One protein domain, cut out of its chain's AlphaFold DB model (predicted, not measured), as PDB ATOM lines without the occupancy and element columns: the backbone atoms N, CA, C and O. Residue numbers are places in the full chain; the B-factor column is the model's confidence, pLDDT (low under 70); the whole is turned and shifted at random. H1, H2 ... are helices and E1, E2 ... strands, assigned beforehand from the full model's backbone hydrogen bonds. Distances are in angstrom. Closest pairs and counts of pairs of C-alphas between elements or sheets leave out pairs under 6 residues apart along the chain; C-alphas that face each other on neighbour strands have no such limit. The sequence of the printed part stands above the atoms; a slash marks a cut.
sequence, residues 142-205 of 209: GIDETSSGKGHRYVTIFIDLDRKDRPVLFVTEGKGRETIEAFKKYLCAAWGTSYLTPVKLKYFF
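This is residues 142 to 205 of the 209 residues of an uncharacterized protein of Deltaproteobacteria bacterium (UniProt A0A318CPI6). A small antiparallel sheet of three strands has one helix, H1, packed slantwise over one face, on E2 and E3, while the other face has no named helix on it. A second, short helix, H2, lies off the sheet, with its residue Phe 204 nearest to the start of E1. The printed part has 64 residues, with three named strands and two named helices in the order E1, E2, E3, H1, H2; the sheet's order is E1, E2, E3, and the class is mixed, helices and strands. The whole is only just compact, close to loose, with a radius of gyration of the C-alphas of 12.8 A, and it is only just elongated, spanning 41 by 27 by 20 A.

E1, residues 142 to 147, and E2, residues 154 to 160, form a hairpin, antiparallel at 159 degrees between their directions, with N 144 and O 157 within hydrogen-bond range at 2.9 A. E2 and E3, residues 168 to 173, form the next hairpin, antiparallel at 165 degrees, with N 158 and O 170 within hydrogen-bond range at 2.8 A. E1, E2 and E3 make a meander, each strand the antiparallel neighbour of the one before, with E1 and E3 as edge strands. H1, residues 177 to 191, is on the sheet at a height of 9.3 A over the sheet, and the two make two layers, a helix on one face of a sheet. H1 lies over E2 and E3 and runs slantwise to the strands, at 40 degrees to E3 on the local plane. The closest C-alphas of E3 and H1 are those of Thr 172 and Thr 179, at 6.4 A. H2, residues 198 to 204, is not on the sheet and is apart from H1, E2 and E3. The closest C-alphas of E1 and H2, those of Gly 142 and Phe 204, are 8.0 A apart. Every O i to N i+4 pair is within hydrogen-bond range in H1; in H2 1 of 3 is, beside 2 of 4 O i to N i+3 pairs.

E1 begins at C-alpha 142, at (-9.422, -47.802, -37.882). From first to last C-alpha, E1 measures 16.7 A, E2 20.0 A, E3 14.6 A and H1 21.0 A. H1 begins at C-alpha 177, at (-2.544, -36.038, -32.046). H2 ends at C-alpha 204, at (-10.868, -41.349, -42.319).

The two C-alphas farthest apart, those of Lys 150 and Ser 194, are 41.1 A apart. The printed part has no cut. The link from E3 to H1 is tight, the other links are short, and no link is long. Mean pLDDT of the printed part is 76.3; residues 149 to 151 and 192 to 205 are under 70.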
ATOM      1  N   GLY A 142      -9.049 -47.746 -39.285       86.19
ATOM      2  CA  GLY A 142      -9.422 -47.802 -37.882       86.19
ATOM      3  C   GLY A 142      -8.232 -47.412 -37.017       86.19
ATOM      4  O   GLY A 142      -7.083 -47.699 -37.359       86.19
ATOM      5  N   ILE A 143      -8.514 -46.764 -35.893       90.31
ATOM      6  CA  ILE A 143      -7.518 -46.405 -34.889       90.31
ATOM      7  C   ILE A 143      -7.962 -47.046 -33.582       90.31
ATOM      8  O   ILE A 143      -9.086 -46.811 -33.141       90.31
ATOM      9  N   ASP A 144      -7.084 -47.845 -32.990       87.25
ATOM     10  CA  ASP A 144      -7.268 -48.401 -31.654       87.25
ATOM     11  C   ASP A 144      -6.172 -47.876 -30.722       87.25
ATOM     12  O   ASP A 144      -4.988 -47.902 -31.066       87.25
ATOM     13  N   GLU A 145      -6.564 -47.385 -29.549       88.38
ATOM     14  CA  GLU A 145      -5.644 -46.906 -28.520       88.38
ATOM     15  C   GLU A 145      -5.762 -47.793 -27.291       88.38
ATOM     16  O   GLU A 145      -6.751 -47.753 -26.560       88.38
ATOM     17  N   THR A 146      -4.714 -48.563 -27.025       84.25
ATOM     18  CA  THR A 146      -4.700 -49.494 -25.902       84.25
ATOM     19  C   THR A 146      -3.622 -49.095 -24.899       84.25
ATOM     20  O   THR A 146      -2.472 -48.813 -25.250       84.25
ATOM     21  N   SER A 147      -3.972 -49.086 -23.611       83.56
ATOM     22  CA  SER A 147      -2.999 -48.869 -22.538       83.56
ATOM     23  C   SER A 147      -2.052 -50.067 -22.410       83.56
ATOM     24  O   SER A 147      -2.494 -51.198 -22.195       83.56
ATOM     25  N   SER A 148      -0.744 -49.830 -22.473       73.50
ATOM     26  CA  SER A 148       0.298 -50.847 -22.337       73.50
ATOM     27  C   SER A 148       0.851 -50.901 -20.900       73.50
ATOM     28  O   SER A 148       1.905 -50.362 -20.554       73.50
ATOM     29  N   GLY A 149       0.134 -51.609 -20.025       68.56
ATOM     30  CA  GLY A 149       0.555 -51.886 -18.644       68.56
ATOM     31  C   GLY A 149       0.280 -50.752 -17.645       68.56
ATOM     32  O   GLY A 149      -0.499 -49.841 -17.903       68.56
ATOM     33  N   LYS A 150       0.901 -50.820 -16.457       61.31
ATOM     34  CA  LYS A 150       0.729 -49.804 -15.401       61.31
ATOM     35  C   LYS A 150       1.467 -48.503 -15.764       61.31
ATOM     36  O   LYS A 150       2.609 -48.567 -16.222       61.31
ATOM     37  N   GLY A 151       0.830 -47.353 -15.509       65.62
ATOM     38  CA  GLY A 151       1.462 -46.024 -15.552       65.62
ATOM     39  C   GLY A 151       1.264 -45.199 -16.832       65.62
ATOM     40  O   GLY A 151       2.228 -44.616 -17.307       65.62
ATOM     41  N   HIS A 152       0.048 -45.132 -17.389       70.75
ATOM     42  CA  HIS A 152      -0.296 -44.252 -18.528       70.75
ATOM     43  C   HIS A 152       0.600 -44.394 -19.776       70.75
ATOM     44  O   HIS A 152       0.812 -43.427 -20.506       70.75
ATOM     45  N   ARG A 153       1.105 -45.599 -20.054       79.75
ATOM     46  CA  ARG A 153       1.731 -45.907 -21.344       79.75
ATOM     47  C   ARG A 153       0.654 -46.355 -22.314       79.75
ATOM     48  O   ARG A 153      -0.187 -47.175 -21.955       79.75
ATOM     49  N   TYR A 154       0.672 -45.802 -23.517       84.69
ATOM     50  CA  TYR A 154      -0.311 -46.083 -24.557       84.69
ATOM     51  C   TYR A 154       0.397 -46.535 -25.825       84.69
ATOM     52  O   TYR A 154       1.548 -46.164 -26.073       84.69
ATOM     53  N   VAL A 155      -0.293 -47.367 -26.593       89.62
ATOM     54  CA  VAL A 155       0.092 -47.756 -27.944       89.62
ATOM     55  C   VAL A 155      -1.111 -47.500 -28.839       89.62
ATOM     56  O   VAL A 155      -2.212 -47.959 -28.532       89.62
ATOM     57  N   THR A 156      -0.881 -46.800 -29.944       88.62
ATOM     58  CA  THR A 156      -1.882 -46.568 -30.984       88.62
ATOM     59  C   THR A 156      -1.610 -47.492 -32.164       88.62
ATOM     60  O   THR A 156      -0.488 -47.550 -32.685       88.62
ATOM     61  N   ILE A 157      -2.643 -48.214 -32.588       90.69
ATOM     62  CA  ILE A 157      -2.618 -49.182 -33.683       90.69
ATOM     63  C   ILE A 157      -3.524 -48.657 -34.797       90.69
ATOM     64  O   ILE A 157      -4.706 -48.403 -34.582       90.69
ATOM     65  N   PHE A 158      -2.970 -48.522 -35.998       90.81
ATOM     66  CA  PHE A 158      -3.706 -48.165 -37.207       90.81
ATOM     67  C   PHE A 158      -3.974 -49.431 -38.014       90.81
ATOM     68  O   PHE A 158      -3.037 -50.173 -38.330       90.81
ATOM     69  N   ILE A 159      -5.237 -49.673 -38.355       89.00
ATOM     70  CA  ILE A 159      -5.688 -50.856 -39.092       89.00
ATOM     71  C   ILE A 159      -6.411 -50.460 -40.378       89.00
ATOM     72  O   ILE A 159      -7.140 -49.479 -40.391       89.00
ATOM     73  N   ASP A 160      -6.231 -51.224 -41.447       88.69
ATOM     74  CA  ASP A 160      -7.058 -51.160 -42.649       88.69
ATOM     75  C   ASP A 160      -8.368 -51.902 -42.376       88.69
ATOM     76  O   ASP A 160      -8.354 -53.100 -42.083       88.69
ATOM     77  N   LEU A 161      -9.487 -51.182 -42.439       83.12
ATOM     78  CA  LEU A 161     -10.817 -51.730 -42.152       83.12
ATOM     79  C   LEU A 161     -11.324 -52.658 -43.262       83.12
ATOM     80  O   LEU A 161     -12.186 -53.497 -43.003       83.12
ATOM     81  N   ASP A 162     -10.781 -52.532 -44.473       83.00
ATOM     82  CA  ASP A 162     -11.209 -53.298 -45.644       83.00
ATOM     83  C   ASP A 162     -10.375 -54.580 -45.822       83.00
ATOM     84  O   ASP A 162     -10.749 -55.491 -46.572       83.00
ATOM     85  N   ARG A 163      -9.255 -54.712 -45.093       81.81
ATOM     86  CA  ARG A 163      -8.419 -55.922 -45.096       81.81
ATOM     87  C   ARG A 163      -8.876 -56.936 -44.062       81.81
ATOM     88  O   ARG A 163      -8.742 -56.735 -42.862       81.81
ATOM     89  N   LYS A 164      -9.283 -58.110 -44.547       76.25
ATOM     90  CA  LYS A 164      -9.562 -59.273 -43.688       76.25
ATOM     91  C   LYS A 164      -8.289 -59.912 -43.125       76.25
ATOM     92  O   LYS A 164      -8.277 -60.332 -41.974       76.25
ATOM     93  N   ASP A 165      -7.210 -59.940 -43.907       74.69
ATOM     94  CA  ASP A 165      -5.929 -60.527 -43.513       74.69
ATOM     95  C   ASP A 165      -4.849 -59.458 -43.335       74.69
ATOM     96  O   ASP A 165      -4.617 -58.637 -44.221       74.69
ATOM     97  N   ARG A 166      -4.130 -59.524 -42.204       74.19
ATOM     98  CA  ARG A 166      -3.040 -58.595 -41.832       74.19
ATOM     99  C   ARG A 166      -3.474 -57.117 -41.900       74.19
ATOM    100  O   ARG A 166      -2.852 -56.337 -42.622       74.19
ATOM    101  N   PRO A 167      -4.507 -56.723 -41.137       84.44
ATOM    102  CA  PRO A 167      -5.068 -55.377 -41.220       84.44
ATOM    103  C   PRO A 167      -4.139 -54.299 -40.650       84.44
ATOM    104  O   PRO A 167      -4.306 -53.133 -40.966       84.44
ATOM    105  N   VAL A 168      -3.151 -54.647 -39.820       89.19
ATOM    106  CA  VAL A 168      -2.282 -53.656 -39.167       89.19
ATOM    107  C   VAL A 168      -1.411 -52.921 -40.191       89.19
ATOM    108  O   VAL A 168      -0.600 -53.534 -40.884       89.19
ATOM    109  N   LEU A 169      -1.554 -51.596 -40.226       90.50
ATOM    110  CA  LEU A 169      -0.821 -50.686 -41.103       90.50
ATOM    111  C   LEU A 169       0.372 -50.034 -40.409       90.50
ATOM    112  O   LEU A 169       1.433 -49.868 -41.008       90.50
ATOM    113  N   PHE A 170       0.192 -49.630 -39.154       89.81
ATOM    114  CA  PHE A 170       1.188 -48.881 -38.400       89.81
ATOM    115  C   PHE A 170       0.920 -49.009 -36.902       89.81
ATOM    116  O   PHE A 170      -0.230 -49.099 -36.478       89.81
ATOM    117  N   VAL A 171       1.981 -49.017 -36.099       89.94
ATOM    118  CA  VAL A 171       1.897 -49.053 -34.636       89.94
ATOM    119  C   VAL A 171       2.899 -48.051 -34.086       89.94
ATOM    120  O   VAL A 171       4.057 -48.052 -34.509       89.94
ATOM    121  N   THR A 172       2.469 -47.212 -33.149       92.38
ATOM    122  CA  THR A 172       3.333 -46.224 -32.493       92.38
ATOM    123  C   THR A 172       3.019 -46.123 -31.008       92.38
ATOM    124  O   THR A 172       1.891 -46.352 -30.577       92.38
ATOM    125  N   GLU A 173       4.031 -45.777 -30.219       90.88
ATOM    126  CA  GLU A 173       3.842 -45.415 -28.816       90.88
ATOM    127  C   GLU A 173       3.122 -44.064 -28.706       90.88
ATOM    128  O   GLU A 173       3.262 -43.204 -29.580       90.88
ATOM    129  N   GLY A 174       2.371 -43.885 -27.619       90.31
ATOM    130  CA  GLY A 174       1.611 -42.672 -27.329       90.31
ATOM    131  C   GLY A 174       0.116 -42.817 -27.601       90.31
ATOM    132  O   GLY A 174      -0.392 -43.921 -27.784       90.31
ATOM    133  N   LYS A 175      -0.582 -41.680 -27.561       86.50
ATOM    134  CA  LYS A 175      -1.994 -41.541 -27.931       86.50
ATOM    135  C   LYS A 175      -2.289 -40.141 -28.462       86.50
ATOM    136  O   LYS A 175      -1.523 -39.206 -28.218       86.50
ATOM    137  N   GLY A 176      -3.409 -39.975 -29.150       86.62
ATOM    138  CA  GLY A 176      -3.890 -38.685 -29.627       86.62
ATOM    139  C   GLY A 176      -3.066 -38.114 -30.783       86.62
ATOM    140  O   GLY A 176      -2.520 -38.837 -31.618       86.62
ATOM    141  N   ARG A 177      -2.998 -36.781 -30.857       87.88
ATOM    142  CA  ARG A 177      -2.544 -36.038 -32.046       87.88
ATOM    143  C   ARG A 177      -1.142 -36.411 -32.541       87.88
ATOM    144  O   ARG A 177      -0.943 -36.514 -33.747       87.88
ATOM    145  N   GLU A 178      -0.194 -36.648 -31.641       89.56
ATOM    146  CA  GLU A 178       1.188 -36.986 -32.013       89.56
ATOM    147  C   GLU A 178       1.268 -38.302 -32.805       89.56
ATOM    148  O   GLU A 178       2.025 -38.416 -33.771       89.56
ATOM    149  N   THR A 179       0.424 -39.278 -32.457       90.19
ATOM    150  CA  THR A 179       0.374 -40.580 -33.139       90.19
ATOM    151  C   THR A 179      -0.196 -40.463 -34.551       90.19
ATOM    152  O   THR A 179       0.305 -41.093 -35.485       90.19
ATOM    153  N   ILE A 180      -1.178 -39.575 -34.737       88.50
ATOM    154  CA  ILE A 180      -1.740 -39.228 -36.046       88.50
ATOM    155  C   ILE A 180      -0.678 -38.559 -36.922       88.50
ATOM    156  O   ILE A 180      -0.553 -38.883 -38.103       88.50
ATOM    157  N   GLU A 181       0.107 -37.636 -36.364       88.69
ATOM    158  CA  GLU A 181       1.185 -36.970 -37.100       88.69
ATOM    159  C   GLU A 181       2.286 -37.957 -37.514       88.69
ATOM    160  O   GLU A 181       2.762 -37.900 -38.654       88.69
ATOM    161  N   ALA A 182       2.649 -38.899 -36.638       90.50
ATOM    162  CA  ALA A 182       3.576 -39.982 -36.959       90.50
ATOM    163  C   ALA A 182       3.048 -40.865 -38.102       90.50
ATOM    164  O   ALA A 182       3.768 -41.126 -39.070       90.50
ATOM    165  N   PHE A 183       1.773 -41.254 -38.044       89.62
ATOM    166  CA  PHE A 183       1.149 -42.047 -39.100       89.62
ATOM    167  C   PHE A 183       1.053 -41.287 -40.429       89.62
ATOM    168  O   PHE A 183       1.331 -41.841 -41.493       89.62
ATOM    169  N   LYS A 184       0.752 -39.986 -40.391       86.69
ATOM    170  CA  LYS A 184       0.719 -39.139 -41.590       86.69
ATOM    171  C   LYS A 184       2.091 -39.073 -42.261       86.69
ATOM    172  O   LYS A 184       2.175 -39.219 -43.477       86.69
ATOM    173  N   LYS A 185       3.170 -38.924 -41.480       88.12
ATOM    174  CA  LYS A 185       4.553 -38.983 -41.989       88.12
ATOM    175  C   LYS A 185       4.862 -40.338 -42.635       88.12
ATOM    176  O   LYS A 185       5.472 -40.366 -43.702       88.12
ATOM    177  N   TYR A 186       4.412 -41.437 -42.028       87.31
ATOM    178  CA  TYR A 186       4.555 -42.784 -42.587       87.31
ATOM    179  C   TYR A 186       3.846 -42.930 -43.947       87.31
ATOM    180  O   TYR A 186       4.468 -43.378 -44.911       87.31
ATOM    181  N   LEU A 187       2.595 -42.467 -44.070       83.88
ATOM    182  CA  LEU A 187       1.859 -42.479 -45.341       83.88
ATOM    183  C   LEU A 187       2.502 -41.580 -46.407       83.88
ATOM    184  O   LEU A 187       2.619 -41.997 -47.559       83.88
ATOM    185  N   CYS A 188       2.971 -40.380 -46.039       83.19
ATOM    186  CA  CYS A 188       3.702 -39.492 -46.955       83.19
ATOM    187  C   CYS A 188       4.928 -40.185 -47.558       83.19
ATOM    188  O   CYS A 188       5.181 -40.055 -48.752       83.19
ATOM    189  N   ALA A 189       5.692 -40.904 -46.730       83.06
ATOM    190  CA  ALA A 189       6.886 -41.611 -47.179       83.06
ATOM    191  C   ALA A 189       6.552 -42.764 -48.140       83.06
ATOM    192  O   ALA A 189       7.348 -43.064 -49.025       83.06
ATOM    193  N   ALA A 190       5.383 -43.391 -47.981       76.38
ATOM    194  CA  ALA A 190       4.956 -44.511 -48.812       76.38
ATOM    195  C   ALA A 190       4.289 -44.093 -50.132       76.38
ATOM    196  O   ALA A 190       4.525 -44.729 -51.156       76.38
ATOM    197  N   TRP A 191       3.456 -43.048 -50.128       71.81
ATOM    198  CA  TRP A 191       2.720 -42.602 -51.320       71.81
ATOM    199  C   TRP A 191       3.399 -41.458 -52.079       71.81
ATOM    200  O   TRP A 191       3.092 -41.235 -53.245       71.81
ATOM    201  N   GLY A 192       4.323 -40.730 -51.452       62.69
ATOM    202  CA  GLY A 192       4.802 -39.449 -51.963       62.69
ATOM    203  C   GLY A 192       3.829 -38.308 -51.636       62.69
ATOM    204  O   GLY A 192       2.621 -38.495 -51.473       62.69
ATOM    205  N   THR A 193       4.360 -37.093 -51.513       55.62
ATOM    206  CA  THR A 193       3.660 -35.917 -50.958       55.62
ATOM    207  C   THR A 193       2.411 -35.488 -51.751       55.62
ATOM    208  O   THR A 193       1.552 -34.798 -51.209       55.62
ATOM    209  N   SER A 194       2.275 -35.901 -53.014       52.19
ATOM    210  CA  SER A 194       1.213 -35.474 -53.939       52.19
ATOM    211  C   SER A 194      -0.143 -36.178 -53.762       52.19
ATOM    212  O   SER A 194      -1.139 -35.691 -54.292       52.19
ATOM    213  N   TYR A 195      -0.224 -37.287 -53.013       49.59
ATOM    214  CA  TYR A 195      -1.453 -38.100 -52.902       49.59
ATOM    215  C   TYR A 195      -2.313 -37.809 -51.665       49.59
ATOM    216  O   TYR A 195      -3.392 -38.386 -51.504       49.59
ATOM    217  N   LEU A 196      -1.879 -36.892 -50.800       52.47
ATOM    218  CA  LEU A 196      -2.644 -36.465 -49.631       52.47
ATOM    219  C   LEU A 196      -3.494 -35.240 -49.970       52.47
ATOM    220  O   LEU A 196      -3.272 -34.146 -49.449       52.47
ATOM    221  N   THR A 197      -4.497 -35.411 -50.835       47.59
ATOM    222  CA  THR A 197      -5.535 -34.384 -50.943       47.59
ATOM    223  C   THR A 197      -6.312 -34.327 -49.619       47.59
ATOM    224  O   THR A 197      -6.620 -35.373 -49.033       47.59
ATOM    225  N   PRO A 198      -6.668 -33.129 -49.115       45.53
ATOM    226  CA  PRO A 198      -7.404 -32.967 -47.856       45.53
ATOM    227  C   PRO A 198      -8.719 -33.765 -47.785       45.53
ATOM    228  O   PRO A 198      -9.221 -34.040 -46.697       45.53
ATOM    229  N   VAL A 199      -9.269 -34.147 -48.942       40.72
ATOM    230  CA  VAL A 199     -10.539 -34.868 -49.089       40.72
ATOM    231  C   VAL A 199     -10.418 -36.348 -48.711       40.72
ATOM    232  O   VAL A 199     -11.313 -36.844 -48.034       40.72
ATOM    233  N   LYS A 200      -9.312 -37.043 -49.037       47.16
ATOM    234  CA  LYS A 200      -9.131 -38.448 -48.613       47.16
ATOM    235  C   LYS A 200      -9.010 -38.563 -47.092       47.16
ATOM    236  O   LYS A 200      -9.639 -39.429 -46.506       47.16
ATOM    237  N   LEU A 201      -8.292 -37.645 -46.437       46.62
ATOM    238  CA  LEU A 201      -8.114 -37.634 -44.977       46.62
ATOM    239  C   LEU A 201      -9.388 -37.266 -44.194       46.62
ATOM    240  O   LEU A 201      -9.560 -37.755 -43.083       46.62
ATOM    241  N   LYS A 202     -10.294 -36.443 -44.745       40.84
ATOM    242  CA  LYS A 202     -11.525 -36.023 -44.045       40.84
ATOM    243  C   LYS A 202     -12.504 -37.171 -43.770       40.84
ATOM    244  O   LYS A 202     -13.176 -37.135 -42.745       40.84
ATOM    245  N   TYR A 203     -12.557 -38.191 -44.628       41.09
ATOM    246  CA  TYR A 203     -13.433 -39.355 -44.427       41.09
ATOM    247  C   TYR A 203     -12.852 -40.409 -43.466       41.09
ATOM    248  O   TYR A 203     -13.608 -41.195 -42.904       41.09
ATOM    249  N   PHE A 204     -11.537 -40.396 -43.217       44.53
ATOM    250  CA  PHE A 204     -10.868 -41.349 -42.319       44.53
ATOM    251  C   PHE A 204     -11.103 -41.083 -40.823       44.53
ATOM    252  O   PHE A 204     -10.977 -42.000 -40.021       44.53
ATOM    253  N   PHE A 205     -11.443 -39.852 -40.429       43.28
ATOM    254  CA  PHE A 205     -11.508 -39.450 -39.015       43.28
ATOM    255  C   PHE A 205     -12.898 -39.541 -38.366       43.28
ATOM    256  O   PHE A 205     -13.007 -39.323 -37.165       43.28
TER     257      PHE A 205